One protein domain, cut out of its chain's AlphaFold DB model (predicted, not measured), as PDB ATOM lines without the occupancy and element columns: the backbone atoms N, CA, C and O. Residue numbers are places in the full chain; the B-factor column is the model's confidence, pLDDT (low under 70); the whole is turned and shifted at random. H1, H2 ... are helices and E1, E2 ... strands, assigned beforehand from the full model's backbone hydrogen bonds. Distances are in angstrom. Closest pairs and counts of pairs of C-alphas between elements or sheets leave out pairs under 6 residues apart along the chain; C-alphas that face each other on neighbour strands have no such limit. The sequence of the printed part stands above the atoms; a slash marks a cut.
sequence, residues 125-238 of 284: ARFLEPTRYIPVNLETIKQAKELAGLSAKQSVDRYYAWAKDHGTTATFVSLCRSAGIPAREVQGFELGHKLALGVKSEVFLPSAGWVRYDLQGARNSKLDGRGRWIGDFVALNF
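This is residues 125 to 238 of the 284 residues of the protein "Transglutaminase domain-containing protein" of Helicobacter mehlei (UniProt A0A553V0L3). A curled, strongly twisted sheet of four strands has three helices, H1, H2 and H3, gathered at one end, while the long hairpin of E1 and E2 reaches away from them. H3 packs along the sheet, H2 packs slantwise on H3, and H1 packs on both, off the sheet. The printed part has 114 residues, with four named helices and four named strands in the order H1 H2 H3 E1 E2 E3 H4 E4; the class is mixed, and the antiparallel sheet runs E3 E2 E1 E4. It is compact, with a radius of gyration of the C-alphas of 13.4 A and spans of 40, 28 and 28 A.

H1, residues 138 to 147, touches H3, residues 169 to 178, about perpendicular at 90 degrees; the closest C-alphas, Ile 141 and Ser 178, are 4.9 A apart. The hub H2, residues 152 to 166, forms a helical hairpin with H3, at a steep tilt of 38 degrees. H3 is on the sheet at a height of 8.6 A. E1, residues 183 to 191, E2, residues 195 to 205, and E3, residues 209 to 213, form a meander, each the antiparallel neighbour of the one before: N 186 and O 200 are 2.8 A apart, N 203 and O 211 2.9 A. H4, residues 215 to 219, only grazes the sheet. Edge strand E4, residues 232 to 237, pairs with E1, N 189 and O 234 being 2.9 A apart. Every O i to N i+4 pair is within hydrogen-bond range in H1, H3 and H4, and 10 of 11 in H2.

H1 begins at C-alpha 138 (306.520, 295.975, 380.156). H2 is 20.4 A long, E1 23.2 A and E2 30.4 A. E4 ends at C-alpha 237 (286.426, 311.287, 391.533).

The farthest C-alphas, Leu 150 and Lys 194, are 41.4 A apart. The printed part has no cut; the H4 to E4 link is long, and no printed residue is under 70.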
ATOM      1  N   ALA A 125     302.674 312.388 391.722       90.38
ATOM      2  CA  ALA A 125     303.316 311.087 391.897       90.38
ATOM      3  C   ALA A 125     302.290 309.946 391.888       90.38
ATOM      4  O   ALA A 125     302.459 308.984 391.144       90.38
ATOM      5  N   ARG A 126     301.167 310.105 392.599       88.81
ATOM      6  CA  ARG A 126     300.069 309.132 392.597       88.81
ATOM      7  C   ARG A 126     299.505 308.881 391.198       88.81
ATOM      8  O   ARG A 126     299.132 307.763 390.857       88.81
ATOM      9  N   PHE A 127     299.465 309.906 390.349       92.31
ATOM     10  CA  PHE A 127     298.988 309.783 388.969       92.31
ATOM     11  C   PHE A 127     300.037 309.241 387.990       92.31
ATOM     12  O   PHE A 127     299.776 309.221 386.786       92.31
ATOM     13  N   LEU A 128     301.185 308.779 388.490       94.44
ATOM     14  CA  LEU A 128     302.155 307.945 387.775       94.44
ATOM     15  C   LEU A 128     302.077 306.473 388.202       94.44
ATOM     16  O   LEU A 128     302.468 305.598 387.431       94.44
ATOM     17  N   GLU A 129     301.568 306.195 389.403       92.19
ATOM     18  CA  GLU A 129     301.530 304.846 389.964       92.19
ATOM     19  C   GLU A 129     300.563 303.928 389.194       92.19
ATOM     20  O   GLU A 129     299.504 304.372 388.720       92.19
ATOM     21  N   PRO A 130     300.901 302.635 389.038       92.56
ATOM     22  CA  PRO A 130     299.970 301.657 388.497       92.56
ATOM     23  C   PRO A 130     298.819 301.415 389.476       92.56
ATOM     24  O   PRO A 130     299.008 301.394 390.690       92.56
ATOM     25  N   THR A 131     297.631 301.153 388.940       89.38
ATOM     26  CA  THR A 131     296.505 300.623 389.723       89.38
ATOM     27  C   THR A 131     296.026 299.307 389.126       89.38
ATOM     28  O   THR A 131     296.532 298.868 388.089       89.38
ATOM     29  N   ARG A 132     295.038 298.663 389.761       87.12
ATOM     30  CA  ARG A 132     294.506 297.372 389.305       87.12
ATOM     31  C   ARG A 132     294.032 297.420 387.850       87.12
ATOM     32  O   ARG A 132     294.232 296.461 387.110       87.12
ATOM     33  N   TYR A 133     293.432 298.538 387.451       87.50
ATOM     34  CA  TYR A 133     292.816 298.716 386.134       87.50
ATOM     35  C   TYR A 133     293.546 299.714 385.227       87.50
ATOM     36  O   TYR A 133     293.183 299.866 384.060       87.50
ATOM     37  N   ILE A 134     294.572 300.394 385.742       91.88
ATOM     38  CA  ILE A 134     295.481 301.239 384.961       91.88
ATOM     39  C   ILE A 134     296.894 300.692 385.185       91.88
ATOM     40  O   ILE A 134     297.650 301.237 385.996       91.88
ATOM     41  N   PRO A 135     297.251 299.576 384.525       91.25
ATOM     42  CA  PRO A 135     298.545 298.950 384.731       91.25
ATOM     43  C   PRO A 135     299.659 299.801 384.117       91.25
ATOM     44  O   PRO A 135     299.470 300.462 383.097       91.25
ATOM     45  N   VAL A 136     300.845 299.729 384.708       94.94
ATOM     46  CA  VAL A 136     302.105 300.163 384.097       94.94
ATOM     47  C   VAL A 136     303.009 298.937 384.093       94.94
ATOM     48  O   VAL A 136     303.482 298.512 385.145       94.94
ATOM     49  N   ASN A 137     303.169 298.307 382.930       94.50
ATOM     50  CA  ASN A 137     303.909 297.055 382.770       94.50
ATOM     51  C   ASN A 137     304.814 297.099 381.524       94.50
ATOM     52  O   ASN A 137     304.865 298.095 380.804       94.50
ATOM     53  N   LEU A 138     305.561 296.021 381.268       96.00
ATOM     54  CA  LEU A 138     306.520 295.975 380.156       96.00
ATOM     55  C   LEU A 138     305.866 296.199 378.784       96.00
ATOM     56  O   LEU A 138     306.473 296.837 377.924       96.00
ATOM     57  N   GLU A 139     304.643 295.711 378.580       94.75
ATOM     58  CA  GLU A 139     303.911 295.857 377.321       94.75
ATOM     59  C   GLU A 139     303.473 297.307 377.100       94.75
ATOM     60  O   GLU A 139     303.761 297.887 376.052       94.75
ATOM     61  N   THR A 140     302.868 297.937 378.111       95.12
ATOM     62  CA  THR A 140     302.426 299.336 378.018       95.12
ATOM     63  C   THR A 140     303.614 300.293 377.895       95.12
ATOM     64  O   THR A 140     303.543 301.263 377.142       95.12
ATOM     65  N   ILE A 141     304.742 299.994 378.550       98.06
ATOM     66  CA  ILE A 141     306.004 300.737 378.398       98.06
ATOM     67  C   ILE A 141     306.561 300.594 376.980       98.06
ATOM     68  O   ILE A 141     306.994 301.588 376.394       98.06
ATOM     69  N   LYS A 142     306.561 299.384 376.410       98.19
ATOM     70  CA  LYS A 142     307.015 299.159 375.032       98.19
ATOM     71  C   LYS A 142     306.146 299.938 374.044       98.19
ATOM     72  O   LYS A 142     306.683 300.694 373.238       98.19
ATOM     73  N   GLN A 143     304.823 299.830 374.170       98.19
ATOM     74  CA  GLN A 143     303.883 300.531 373.300       98.19
ATOM     75  C   GLN A 143     304.020 302.057 373.411       98.19
ATOM     76  O   GLN A 143     304.013 302.750 372.393       98.19
ATOM     77  N   ALA A 144     304.185 302.585 374.629       98.19
ATOM     78  CA  ALA A 144     304.417 304.009 374.848       98.19
ATOM     79  C   ALA A 144     305.726 304.478 374.188       98.19
ATOM     80  O   ALA A 144     305.740 305.508 373.520       98.19
ATOM     81  N   LYS A 145     306.812 303.701 374.291       98.38
ATOM     82  CA  LYS A 145     308.088 304.017 373.625       98.38
ATOM     83  C   LYS A 145     307.971 304.040 372.101       98.38
ATOM     84  O   LYS A 145     308.510 304.948 371.480       98.38
ATOM     85  N   GLU A 146     307.265 303.082 371.505       98.25
ATOM     86  CA  GLU A 146     307.059 303.020 370.048       98.25
ATOM     87  C   GLU A 146     306.250 304.211 369.518       98.25
ATOM     88  O   GLU A 146     306.526 304.729 368.437       98.25
ATOM     89  N   LEU A 147     305.269 304.676 370.294       98.25
ATOM     90  CA  LEU A 147     304.407 305.799 369.927       98.25
ATOM     91  C   LEU A 147     304.981 307.166 370.329       98.25
ATOM     92  O   LEU A 147     304.400 308.189 369.960       98.25
ATOM     93  N   ALA A 148     306.078 307.219 371.087       98.00
ATOM     94  CA  ALA A 148     306.604 308.457 371.654       98.00
ATOM     95  C   ALA A 148     306.881 309.521 370.575       98.00
ATOM     96  O   ALA A 148     307.361 309.234 369.477       98.00
ATOM     97  N   GLY A 149     306.533 310.772 370.876       97.00
ATOM     98  CA  GLY A 149     306.842 311.942 370.053       97.00
ATOM     99  C   GLY A 149     308.128 312.644 370.498       97.00
ATOM    100  O   GLY A 149     308.765 312.240 371.464       97.00
ATOM    101  N   LEU A 150     308.479 313.753 369.836       96.56
ATOM    102  CA  LEU A 150     309.648 314.568 370.211       96.56
ATOM    103  C   LEU A 150     309.416 315.381 371.496       96.56
ATOM    104  O   LEU A 150     310.348 315.949 372.055       96.56
ATOM    105  N   SER A 151     308.165 315.471 371.955       96.25
ATOM    106  CA  SER A 151     307.781 316.151 373.192       96.25
ATOM    107  C   SER A 151     306.693 315.382 373.939       96.25
ATOM    108  O   SER A 151     306.006 314.532 373.363       96.25
ATOM    109  N   ALA A 152     306.484 315.715 375.218       95.94
ATOM    110  CA  ALA A 152     305.398 315.145 376.018       95.94
ATOM    111  C   ALA A 152     304.031 315.371 375.353       95.94
ATOM    112  O   ALA A 152     303.262 314.431 375.191       95.94
ATOM    113  N   LYS A 153     303.760 316.588 374.860       95.81
ATOM    114  CA  LYS A 153     302.511 316.905 374.151       95.81
ATOM    115  C   LYS A 153     302.326 316.057 372.890       95.81
ATOM    116  O   LYS A 153     301.243 315.519 372.683       95.81
ATOM    117  N   GLN A 154     303.371 315.913 372.070       97.44
ATOM    118  CA  GLN A 154     303.302 315.070 370.871       97.44
ATOM    119  C   GLN A 154     303.096 313.593 371.223       97.44
ATOM    120  O   GLN A 154     302.337 312.908 370.545       97.44
ATOM    121  N   SER A 155     303.739 313.114 372.290       98.38
ATOM    122  CA  SER A 155     303.559 311.749 372.790       98.38
ATOM    123  C   SER A 155     302.114 311.517 373.231       98.38
ATOM    124  O   SER A 155     301.480 310.583 372.759       98.38
ATOM    125  N   VAL A 156     301.545 312.422 374.035       98.25
ATOM    126  CA  VAL A 156     300.142 312.350 374.476       98.25
ATOM    127  C   VAL A 156     299.176 312.371 373.291       98.25
ATOM    128  O   VAL A 156     298.243 311.574 373.261       98.25
ATOM    129  N   ASP A 157     299.402 313.221 372.286       97.00
ATOM    130  CA  ASP A 157     298.553 313.255 371.086       97.00
ATOM    131  C   ASP A 157     298.594 311.928 370.309       97.00
ATOM    132  O   ASP A 157     297.561 311.481 369.802       97.00
ATOM    133  N   ARG A 158     299.768 311.284 370.232       98.25
ATOM    134  CA  ARG A 158     299.945 309.969 369.595       98.25
ATOM    135  C   ARG A 158     299.308 308.849 370.413       98.25
ATOM    136  O   ARG A 158     298.593 308.034 369.838       98.25
ATOM    137  N   TYR A 159     299.485 308.841 371.734       98.50
ATOM    138  CA  TYR A 159     298.834 307.876 372.630       98.50
ATOM    139  C   TYR A 159     297.314 307.994 372.556       98.50
ATOM    140  O   TYR A 159     296.621 306.986 372.468       98.50
ATOM    141  N   TYR A 160     296.793 309.223 372.533       98.12
ATOM    142  CA  TYR A 160     295.366 309.482 372.393       98.12
ATOM    143  C   TYR A 160     294.833 308.996 371.041       98.12
ATOM    144  O   TYR A 160     293.803 308.331 370.993       98.12
ATOM    145  N   ALA A 161     295.531 309.309 369.941       96.44
ATOM    146  CA  ALA A 161     295.152 308.846 368.607       96.44
ATOM    147  C   ALA A 161     295.127 307.314 368.529       96.44
ATOM    148  O   ALA A 161     294.142 306.742 368.080       96.44
ATOM    149  N   TRP A 162     296.169 306.657 369.037       97.25
ATOM    150  CA  TRP A 162     296.235 305.201 369.065       97.25
ATOM    151  C   TRP A 162     295.117 304.599 369.926       97.25
ATOM    152  O   TRP A 162     294.397 303.714 369.470       97.25
ATOM    153  N   ALA A 163     294.907 305.111 371.143       97.00
ATOM    154  CA  ALA A 163     293.893 304.590 372.057       97.00
ATOM    155  C   ALA A 163     292.467 304.813 371.537       97.00
ATOM    156  O   ALA A 163     291.588 303.990 371.794       97.00
ATOM    157  N   LYS A 164     292.231 305.891 370.775       93.88
ATOM    158  CA  LYS A 164     290.948 306.141 370.109       93.88
ATOM    159  C   LYS A 164     290.559 304.986 369.183       93.88
ATOM    160  O   LYS A 164     289.376 304.647 369.158       93.88
ATOM    161  N   ASP A 165     291.519 304.339 368.537       92.38
ATOM    162  CA  ASP A 165     291.257 303.242 367.599       92.38
ATOM    163  C   ASP A 165     291.419 301.850 368.239       92.38
ATOM    164  O   ASP A 165     290.761 300.904 367.817       92.38
ATOM    165  N   HIS A 166     292.232 301.720 369.296       93.38
ATOM    166  CA  HIS A 166     292.673 300.408 369.803       93.38
ATOM    167  C   HIS A 166     292.390 300.140 371.288       93.38
ATOM    168  O   HIS A 166     292.667 299.044 371.768       93.38
ATOM    169  N   GLY A 167     291.882 301.113 372.052       93.75
ATOM    170  CA  GLY A 167     291.842 300.987 373.511       93.75
ATOM    171  C   GLY A 167     290.668 301.665 374.204       93.75
ATOM    172  O   GLY A 167     289.627 301.966 373.616       93.75
ATOM    173  N   THR A 168     290.829 301.888 375.501       94.44
ATOM    174  CA  THR A 168     289.878 302.618 376.346       94.44
ATOM    175  C   THR A 168     290.532 303.874 376.918       94.44
ATOM    176  O   THR A 168     291.732 304.104 376.744       94.44
ATOM    177  N   THR A 169     289.760 304.686 377.640       95.56
ATOM    178  CA  THR A 169     290.307 305.796 378.431       95.56
ATOM    179  C   THR A 169     291.390 305.308 379.403       95.56
ATOM    180  O   THR A 169     292.445 305.931 379.496       95.56
ATOM    181  N   ALA A 170     291.209 304.140 380.027       95.25
ATOM    182  CA  ALA A 170     292.205 303.536 380.911       95.25
ATOM    183  C   ALA A 170     293.488 303.172 380.164       95.25
ATOM    184  O   ALA A 170     294.582 303.399 380.676       95.25
ATOM    185  N   THR A 171     293.372 302.658 378.935       95.94
ATOM    186  CA  THR A 171     294.528 302.362 378.081       95.94
ATOM    187  C   THR A 171     295.280 303.639 377.709       95.94
ATOM    188  O   THR A 171     296.502 303.676 377.809       95.94
ATOM    189  N   PHE A 172     294.568 304.712 377.347       97.81
ATOM    190  CA  PHE A 172     295.177 306.020 377.096       97.81
ATOM    191  C   PHE A 172     295.938 306.540 378.327       97.81
ATOM    192  O   PHE A 172     297.105 306.918 378.219       97.81
ATOM    193  N   VAL A 173     295.311 306.503 379.505       97.56
ATOM    194  CA  VAL A 173     295.941 306.923 380.764       97.56
ATOM    195  C   VAL A 173     297.152 306.041 381.096       97.56
ATOM    196  O   VAL A 173     298.201 306.564 381.463       97.56
ATOM    197  N   SER A 174     297.050 304.724 380.910       97.69
ATOM    198  CA  SER A 174     298.144 303.767 381.119       97.69
ATOM    199  C   SER A 174     299.350 304.044 380.210       97.69
ATOM    200  O   SER A 174     300.485 304.030 380.692       97.69
ATOM    201  N   LEU A 175     299.134 304.376 378.929       98.50
ATOM    202  CA  LEU A 175     300.211 304.773 378.009       98.50
ATOM    203  C   LEU A 175     300.910 306.057 378.474       98.50
ATOM    204  O   LEU A 175     302.140 306.114 378.488       98.50
ATOM    205  N   CYS A 176     300.145 307.060 378.916       98.38
ATOM    206  CA  CYS A 176     300.702 308.284 379.494       98.38
ATOM    207  C   CYS A 176     301.565 307.980 380.732       98.38
ATOM    208  O   CYS A 176     302.730 308.381 380.774       98.38
ATOM    209  N   ARG A 177     301.042 307.209 381.696       97.88
ATOM    210  CA  ARG A 177     301.776 306.832 382.919       97.88
ATOM    211  C   ARG A 177     303.034 306.025 382.619       97.88
ATOM    212  O   ARG A 177     304.086 306.294 383.190       97.88
ATOM    213  N   SER A 178     302.957 305.104 381.660       98.38
ATOM    214  CA  SER A 178     304.095 304.288 381.211       98.38
ATOM    215  C   SER A 178     305.216 305.119 380.575       98.38
ATOM    216  O   SER A 178     306.368 304.691 380.562       98.38
ATOM    217  N   ALA A 179     304.895 306.317 380.079       97.88
ATOM    218  CA  ALA A 179     305.856 307.296 379.579       97.88
ATOM    219  C   ALA A 179     306.341 308.292 380.652       97.88
ATOM    220  O   ALA A 179     307.042 309.246 380.317       97.88
ATOM    221  N   GLY A 180     305.958 308.112 381.921       96.69
ATOM    222  CA  GLY A 180     306.284 309.044 383.003       96.69
ATOM    223  C   GLY A 180     305.478 310.347 382.964       96.69
ATOM    224  O   GLY A 180     305.913 311.348 383.529       96.69
ATOM    225  N   ILE A 181     304.326 310.364 382.285       97.25
ATOM    226  CA  ILE A 181     303.451 311.537 382.179       97.25
ATOM    227  C   ILE A 181     302.261 311.338 383.132       97.25
ATOM    228  O   ILE A 181     301.475 310.411 382.906       97.25
ATOM    229  N   PRO A 182     302.088 312.179 384.173       96.38
ATOM    230  CA  PRO A 182     300.978 312.026 385.106       96.38
ATOM    231  C   PRO A 182     299.638 312.151 384.382       96.38
ATOM    232  O   PRO A 182     299.386 313.119 383.660       96.38
ATOM    233  N   ALA A 183     298.778 311.157 384.567       96.25
ATOM    234  CA  ALA A 183     297.486 311.089 383.901       96.25
ATOM    235  C   ALA A 183     296.452 310.398 384.789       96.25
ATOM    236  O   ALA A 183     296.781 309.516 385.589       96.25
ATOM    237  N   ARG A 184     295.184 310.774 384.639       94.44
ATOM    238  CA  ARG A 184     294.078 310.232 385.434       94.44
ATOM    239  C   ARG A 184     292.811 310.073 384.613       94.44
ATOM    240  O   ARG A 184     292.551 310.859 383.703       94.44
ATOM    241  N   GLU A 185     292.025 309.059 384.957       94.25
ATOM    242  CA  GLU A 185     290.614 309.041 384.582       94.25
ATOM    243  C   GLU A 185     289.856 310.038 385.464       94.25
ATOM    244  O   GLU A 185     290.243 310.300 386.602       94.25
ATOM    245  N   VAL A 186     288.774 310.592 384.932       94.50
ATOM    246  CA  VAL A 186     287.822 311.399 385.689       94.50
ATOM    247  C   VAL A 186     286.473 310.716 385.591       94.50
ATOM    248  O   VAL A 186     285.875 310.646 384.519       94.50
ATOM    249  N   GLN A 187     286.031 310.186 386.717       93.94
ATOM    250  CA  GLN A 187     284.774 309.478 386.862       93.94
ATOM    251  C   GLN A 187     283.671 310.478 387.192       93.94
ATOM    252  O   GLN A 187     283.885 311.387 388.002       93.94
ATOM    253  N   GLY A 188     282.486 310.323 386.605       95.12
ATOM    254  CA  GLY A 188     281.383 311.205 386.947       95.12
ATOM    255  C   GLY A 188     280.155 311.098 386.065       95.12
ATOM    256  O   GLY A 188     279.875 310.039 385.509       95.12
ATOM    257  N   PHE A 189     279.412 312.201 385.976       95.81
ATOM    258  CA  PHE A 189     278.165 312.268 385.228       95.81
ATOM    259  C   PHE A 189     278.315 313.039 383.916       95.81
ATOM    260  O   PHE A 189     278.774 314.182 383.910       95.81
ATOM    261  N   GLU A 190     277.846 312.447 382.821       95.06
ATOM    262  CA  GLU A 190     277.591 313.129 381.555       95.06
ATOM    263  C   GLU A 190     276.213 313.800 381.586       95.06
ATOM    264  O   GLU A 190     275.200 313.168 381.903       95.06
ATOM    265  N   LEU A 191     276.171 315.090 381.243       94.50
ATOM    266  CA  LEU A 191     274.951 315.895 381.229       94.50
ATOM    267  C   LEU A 191     274.420 315.970 379.790       94.50
ATOM    268  O   LEU A 191     274.558 316.978 379.097       94.50
ATOM    269  N   GLY A 192     273.858 314.851 379.326       89.31
ATOM    270  CA  GLY A 192     273.226 314.713 378.010       89.31
ATOM    271  C   GLY A 192     271.703 314.863 378.072       89.31
ATOM    272  O   GLY A 192     271.169 315.589 378.904       89.31
ATOM    273  N   HIS A 193     270.966 314.136 377.226       85.94
ATOM    274  CA  HIS A 193     269.494 314.077 377.317       85.94
ATOM    275  C   HIS A 193     268.993 313.522 378.659       85.94
ATOM    276  O   HIS A 193     267.901 313.863 379.106       85.94
ATOM    277  N   LYS A 194     269.796 312.660 379.287       88.81
ATOM    278  CA  LYS A 194     269.619 312.143 380.643       88.81
ATOM    279  C   LYS A 194     270.959 312.213 381.367       88.81
ATOM    280  O   LYS A 194     272.000 312.275 380.710       88.81
ATOM    281  N   LEU A 195     270.921 312.205 382.699       93.50
ATOM    282  CA  LEU A 195     272.129 312.058 383.501       93.50
ATOM    283  C   LEU A 195     272.632 310.617 383.347       93.50
ATOM    284  O   LEU A 195     271.868 309.678 383.564       93.50
ATOM    285  N   ALA A 196     273.885 310.441 382.941       92.56
ATOM    286  CA  ALA A 196     274.482 309.123 382.746       92.56
ATOM    287  C   ALA A 196     275.859 309.055 383.400       92.56
ATOM    288  O   ALA A 196     276.555 310.063 383.484       92.56
ATOM    289  N   LEU A 197     276.260 307.867 383.846       92.56
ATOM    290  CA  LEU A 197     277.629 307.626 384.290       92.56
ATOM    291  C   LEU A 197     278.571 307.673 383.087       92.56
ATOM    292  O   LEU A 197     278.259 307.124 382.032       92.56
ATOM    293  N   GLY A 198     279.731 308.296 383.253       92.50
ATOM    294  CA  GLY A 198     280.735 308.378 382.204       92.50
ATOM    295  C   GLY A 198     282.143 308.544 382.742       92.50
ATOM    296  O   GLY A 198     282.367 308.822 383.925       92.50
ATOM    297  N   VAL A 199     283.099 308.379 381.830       94.25
ATOM    298  CA  VAL A 199     284.518 308.527 382.128       94.25
ATOM    299  C   VAL A 199     285.172 309.487 381.147       94.25
ATOM    300  O   VAL A 199     285.000 309.395 379.930       94.25
ATOM    301  N   LYS A 200     285.964 310.405 381.688       95.38
ATOM    302  CA  LYS A 200     286.839 311.302 380.938       95.38
ATOM    303  C   LYS A 200     288.279 311.083 381.379       95.38
ATOM    304  O   LYS A 200     288.572 310.189 382.170       95.38
ATOM    305  N   SER A 201     289.200 311.888 380.870       96.06
ATOM    306  CA  SER A 201     290.588 311.855 381.324       96.06
ATOM    307  C   SER A 201     291.210 313.236 381.378       96.06
ATOM    308  O   SER A 201     290.755 314.176 380.715       96.06
ATOM    309  N   GLU A 202     292.265 313.334 382.175       95.62
ATOM    310  CA  GLU A 202     293.148 314.486 382.237       95.62
ATOM    311  C   GLU A 202     294.606 314.028 382.225       95.62
ATOM    312  O   GLU A 202     294.958 312.991 382.794       95.62
ATOM    313  N   VAL A 203     295.458 314.816 381.575       96.06
ATOM    314  CA  VAL A 203     296.901 314.589 381.503       96.06
ATOM    315  C   VAL A 203     297.615 315.856 381.933       96.06
ATOM    316  O   VAL A 203     297.317 316.938 381.426       96.06
ATOM    317  N   PHE A 204     298.557 315.733 382.862       94.25
ATOM    318  CA  PHE A 204     299.345 316.862 383.324       94.25
ATOM    319  C   PHE A 204     300.494 317.144 382.353       94.25
ATOM    320  O   PHE A 204     301.363 316.302 382.124       94.25
ATOM    321  N   LEU A 205     300.520 318.353 381.802       91.88
ATOM    322  CA  LEU A 205     301.626 318.860 380.998       91.88
ATOM    323  C   LEU A 205     302.266 320.043 381.734       91.88
ATOM    324  O   LEU A 205     301.552 320.993 382.045       91.88
ATOM    325  N   PRO A 206     303.593 320.067 381.966       86.50
ATOM    326  CA  PRO A 206     304.235 321.131 382.747       86.50
ATOM    327  C   PRO A 206     303.913 322.560 382.278       86.50
ATOM    328  O   PRO A 206     303.759 323.463 383.094       86.50
ATOM    329  N   SER A 207     303.750 322.765 380.968       84.31
ATOM    330  CA  SER A 207     303.423 324.069 380.381       84.31
ATOM    331  C   SER A 207     301.935 324.441 380.436       84.31
ATOM    332  O   SER A 207     301.593 325.574 380.113       84.31
ATOM    333  N   ALA A 208     301.044 323.499 380.759       85.88
ATOM    334  CA  ALA A 208     299.594 323.659 380.611       85.88
ATOM    335  C   ALA A 208     298.761 323.096 381.780       85.88
ATOM    336  O   ALA A 208     297.535 323.173 381.732       85.88
ATOM    337  N   GLY A 209     299.389 322.555 382.827       88.94
ATOM    338  CA  GLY A 209     298.691 321.904 383.936       88.94
ATOM    339  C   GLY A 209     297.892 320.681 383.479       88.94
ATOM    340  O   GLY A 209     298.271 320.001 382.522       88.94
ATOM    341  N   TRP A 210     296.779 320.402 384.158       91.38
ATOM    342  CA  TRP A 210     295.846 319.340 383.771       91.38
ATOM    343  C   TRP A 210     295.079 319.698 382.490       91.38
ATOM    344  O   TRP A 210     294.236 320.594 382.471       91.38
ATOM    345  N   VAL A 211     295.358 318.966 381.413       92.75
ATOM    346  CA  VAL A 211     294.700 319.099 380.111       92.75
ATOM    347  C   VAL A 211     293.670 317.989 379.939       92.75
ATOM    348  O   VAL A 211     293.970 316.817 380.153       92.75
ATOM    349  N   ARG A 212     292.455 318.354 379.529       93.94
ATOM    350  CA  ARG A 212     291.317 317.437 379.373       93.94
ATOM    351  C   ARG A 212     291.363 316.649 378.070       93.94
ATOM    352  O   ARG A 212     291.673 317.212 377.022       93.94
ATOM    353  N   TYR A 213     290.969 315.383 378.134       96.50
ATOM    354  CA  TYR A 213     290.842 314.488 376.987       96.50
ATOM    355  C   TYR A 213     289.574 313.627 377.106       96.50
ATOM    356  O   TYR A 213     289.278 313.095 378.181       96.50
ATOM    357  N   ASP A 214     288.836 313.474 376.007       96.25
ATOM    358  CA  ASP A 214     287.554 312.760 375.953       96.25
ATOM    359  C   ASP A 214     287.474 311.781 374.781       96.25
ATOM    360  O   ASP A 214     286.950 312.075 373.705       96.25
ATOM    361  N   LEU A 215     287.992 310.584 375.035       95.31
ATOM    362  CA  LEU A 215     288.107 309.520 374.049       95.31
ATOM    363  C   LEU A 215     286.736 308.959 373.635       95.31
ATOM    364  O   LEU A 215     286.498 308.738 372.449       95.31
ATOM    365  N   GLN A 216     285.816 308.763 374.586       91.44
ATOM    366  CA  GLN A 216     284.471 308.251 374.301       91.44
ATOM    367  C   GLN A 216     283.632 309.281 373.534       91.44
ATOM    368  O   GLN A 216     283.029 308.949 372.512       91.44
ATOM    369  N   GLY A 217     283.656 310.547 373.959       91.00
ATOM    370  CA  GLY A 217     282.979 311.628 373.249       91.00
ATOM    371  C   GLY A 217     283.516 311.818 371.828       91.00
ATOM    372  O   GLY A 217     282.742 312.070 370.901       91.00
ATOM    373  N   ALA A 218     284.823 311.639 371.617       92.56
ATOM    374  CA  ALA A 218     285.444 311.755 370.296       92.56
ATOM    375  C   ALA A 218     285.100 310.604 369.337       92.56
ATOM    376  O   ALA A 218     285.247 310.749 368.124       92.56
ATOM    377  N   ARG A 219     284.659 309.454 369.859       91.12
ATOM    378  CA  ARG A 219     284.111 308.351 369.050       91.12
ATOM    379  C   ARG A 219     282.665 308.611 368.634       91.12
ATOM    380  O   ARG A 219     282.258 308.200 367.554       91.12
ATOM    381  N   ASN A 220     281.920 309.334 369.468       87.38
ATOM    382  CA  ASN A 220     280.487 309.573 369.295       87.38
ATOM    383  C   ASN A 220     280.162 310.955 368.701       87.38
ATOM    384  O   ASN A 220     278.996 311.336 368.615       87.38
ATOM    385  N   SER A 221     281.171 311.737 368.309       88.12
ATOM    386  CA  SER A 221     280.985 313.091 367.782       88.12
ATOM    387  C   SER A 221     282.015 313.440 366.705       88.12
ATOM    388  O   SER A 221     282.984 312.723 366.481       88.12
ATOM    389  N   LYS A 222     281.815 314.584 366.038       89.50
ATOM    390  CA  LYS A 222     282.784 315.143 365.076       89.50
ATOM    391  C   LYS A 222     283.954 315.875 365.749       89.50
ATOM    392  O   LYS A 222     284.854 316.337 365.055       89.50
ATOM    393  N   LEU A 223     283.915 316.041 367.071       91.25
ATOM    394  CA  LEU A 223     284.968 316.707 367.833       91.25
ATOM    395  C   LEU A 223     286.068 315.699 368.174       91.25
ATOM    396  O   LEU A 223     285.793 314.533 368.432       91.25
ATOM    397  N   ASP A 224     287.321 316.144 368.201       91.25
ATOM    398  CA  ASP A 224     288.463 315.257 368.450       91.25
ATOM    399  C   ASP A 224     288.660 314.901 369.934       91.25
ATOM    400  O   ASP A 224     289.389 313.958 370.238       91.25
ATOM    401  N   GLY A 225     288.016 315.638 370.844       92.44
ATOM    402  CA  GLY A 225     288.085 315.444 372.293       92.44
ATOM    403  C   GLY A 225     289.439 315.788 372.917       92.44
ATOM    404  O   GLY A 225     289.679 315.403 374.055       92.44
ATOM    405  N   ARG A 226     290.346 316.488 372.218       94.25
ATOM    406  CA  ARG A 226     291.654 316.885 372.772       94.25
ATOM    407  C   ARG A 226     291.587 318.285 373.373       94.25
ATOM    408  O   ARG A 226     291.057 319.214 372.770       94.25
ATOM    409  N   GLY A 227     292.141 318.457 374.570       91.56
ATOM    410  CA  GLY A 227     292.105 319.731 375.295       91.56
ATOM    411  C   GLY A 227     290.716 320.132 375.801       91.56
ATOM    412  O   GLY A 227     290.528 321.275 376.218       91.56
ATOM    413  N   ARG A 228     289.728 319.231 375.749       91.25
ATOM    414  CA  ARG A 228     288.350 319.473 376.192       91.25
ATOM    415  C   ARG A 228     287.626 318.174 376.500       91.25
ATOM    416  O   ARG A 228     287.954 317.131 375.945       91.25
ATOM    417  N   TRP A 229     286.590 318.276 377.321       93.06
ATOM    418  CA  TRP A 229     285.527 317.277 377.345       93.06
ATOM    419  C   TRP A 229     284.413 317.695 376.393       93.06
ATOM    420  O   TRP A 229     284.202 318.888 376.160       93.06
ATOM    421  N   ILE A 230     283.757 316.714 375.783       92.94
ATOM    422  CA  ILE A 230     282.654 316.938 374.859       92.94
ATOM    423  C   ILE A 230     281.360 316.885 375.669       92.94
ATOM    424  O   ILE A 230     281.044 315.868 376.280       92.94
ATOM    425  N   GLY A 231     280.625 317.998 375.661       91.69
ATOM    426  CA  GLY A 231     279.452 318.188 376.511       91.69
ATOM    427  C   GLY A 231     279.804 318.639 377.930       91.69
ATOM    428  O   GLY A 231     280.973 318.804 378.288       91.69
ATOM    429  N   ASP A 232     278.764 318.870 378.727       92.94
ATOM    430  CA  ASP A 232     278.908 319.215 380.137       92.94
ATOM    431  C   ASP A 232     279.134 317.920 380.947       92.94
ATOM    432  O   ASP A 232     278.472 316.904 380.728       92.94
ATOM    433  N   PHE A 233     280.081 317.950 381.886       94.88
ATOM    434  CA  PHE A 233     280.442 316.802 382.725       94.88
ATOM    435  C   PHE A 233     280.627 317.227 384.184       94.88
ATOM    436  O   PHE A 233     281.253 318.256 384.450       94.88
ATOM    437  N   VAL A 234     280.104 316.447 385.128       95.44
ATOM    438  CA  VAL A 234     280.314 316.656 386.567       95.44
ATOM    439  C   VAL A 234     281.236 315.568 387.097       95.44
ATOM    440  O   VAL A 234     280.855 314.403 387.155       95.44
ATOM    441  N   ALA A 235     282.440 315.953 387.512       94.31
ATOM    442  CA  ALA A 235     283.429 315.056 388.095       94.31
ATOM    443  C   ALA A 235     283.056 314.667 389.534       94.31
ATOM    444  O   ALA A 235     282.705 315.529 390.346       94.31
ATOM    445  N   LEU A 236     283.174 313.377 389.846       92.88
ATOM    446  CA  LEU A 236     282.905 312.782 391.159       92.88
ATOM    447  C   LEU A 236     284.177 312.244 391.822       92.88
ATOM    448  O   LEU A 236     284.311 312.310 393.039       92.88
ATOM    449  N   ASN A 237     285.122 311.721 391.037       90.69
ATOM    450  CA  ASN A 237     286.426 311.287 391.533       90.69
ATOM    451  C   ASN A 237     287.464 311.182 390.395       90.69
ATOM    452  O   ASN A 237     287.125 311.212 389.209       90.69
ATOM    453  N   PHE A 238     288.735 311.043 390.775       90.62
ATOM    454  CA  PHE A 238     289.876 310.877 389.864       90.62
ATOM    455  C   PHE A 238     290.501 309.476 389.904       90.62
ATOM    456  O   PHE A 238     291.619 309.265 389.423       90.62
TER     457      PHE A 238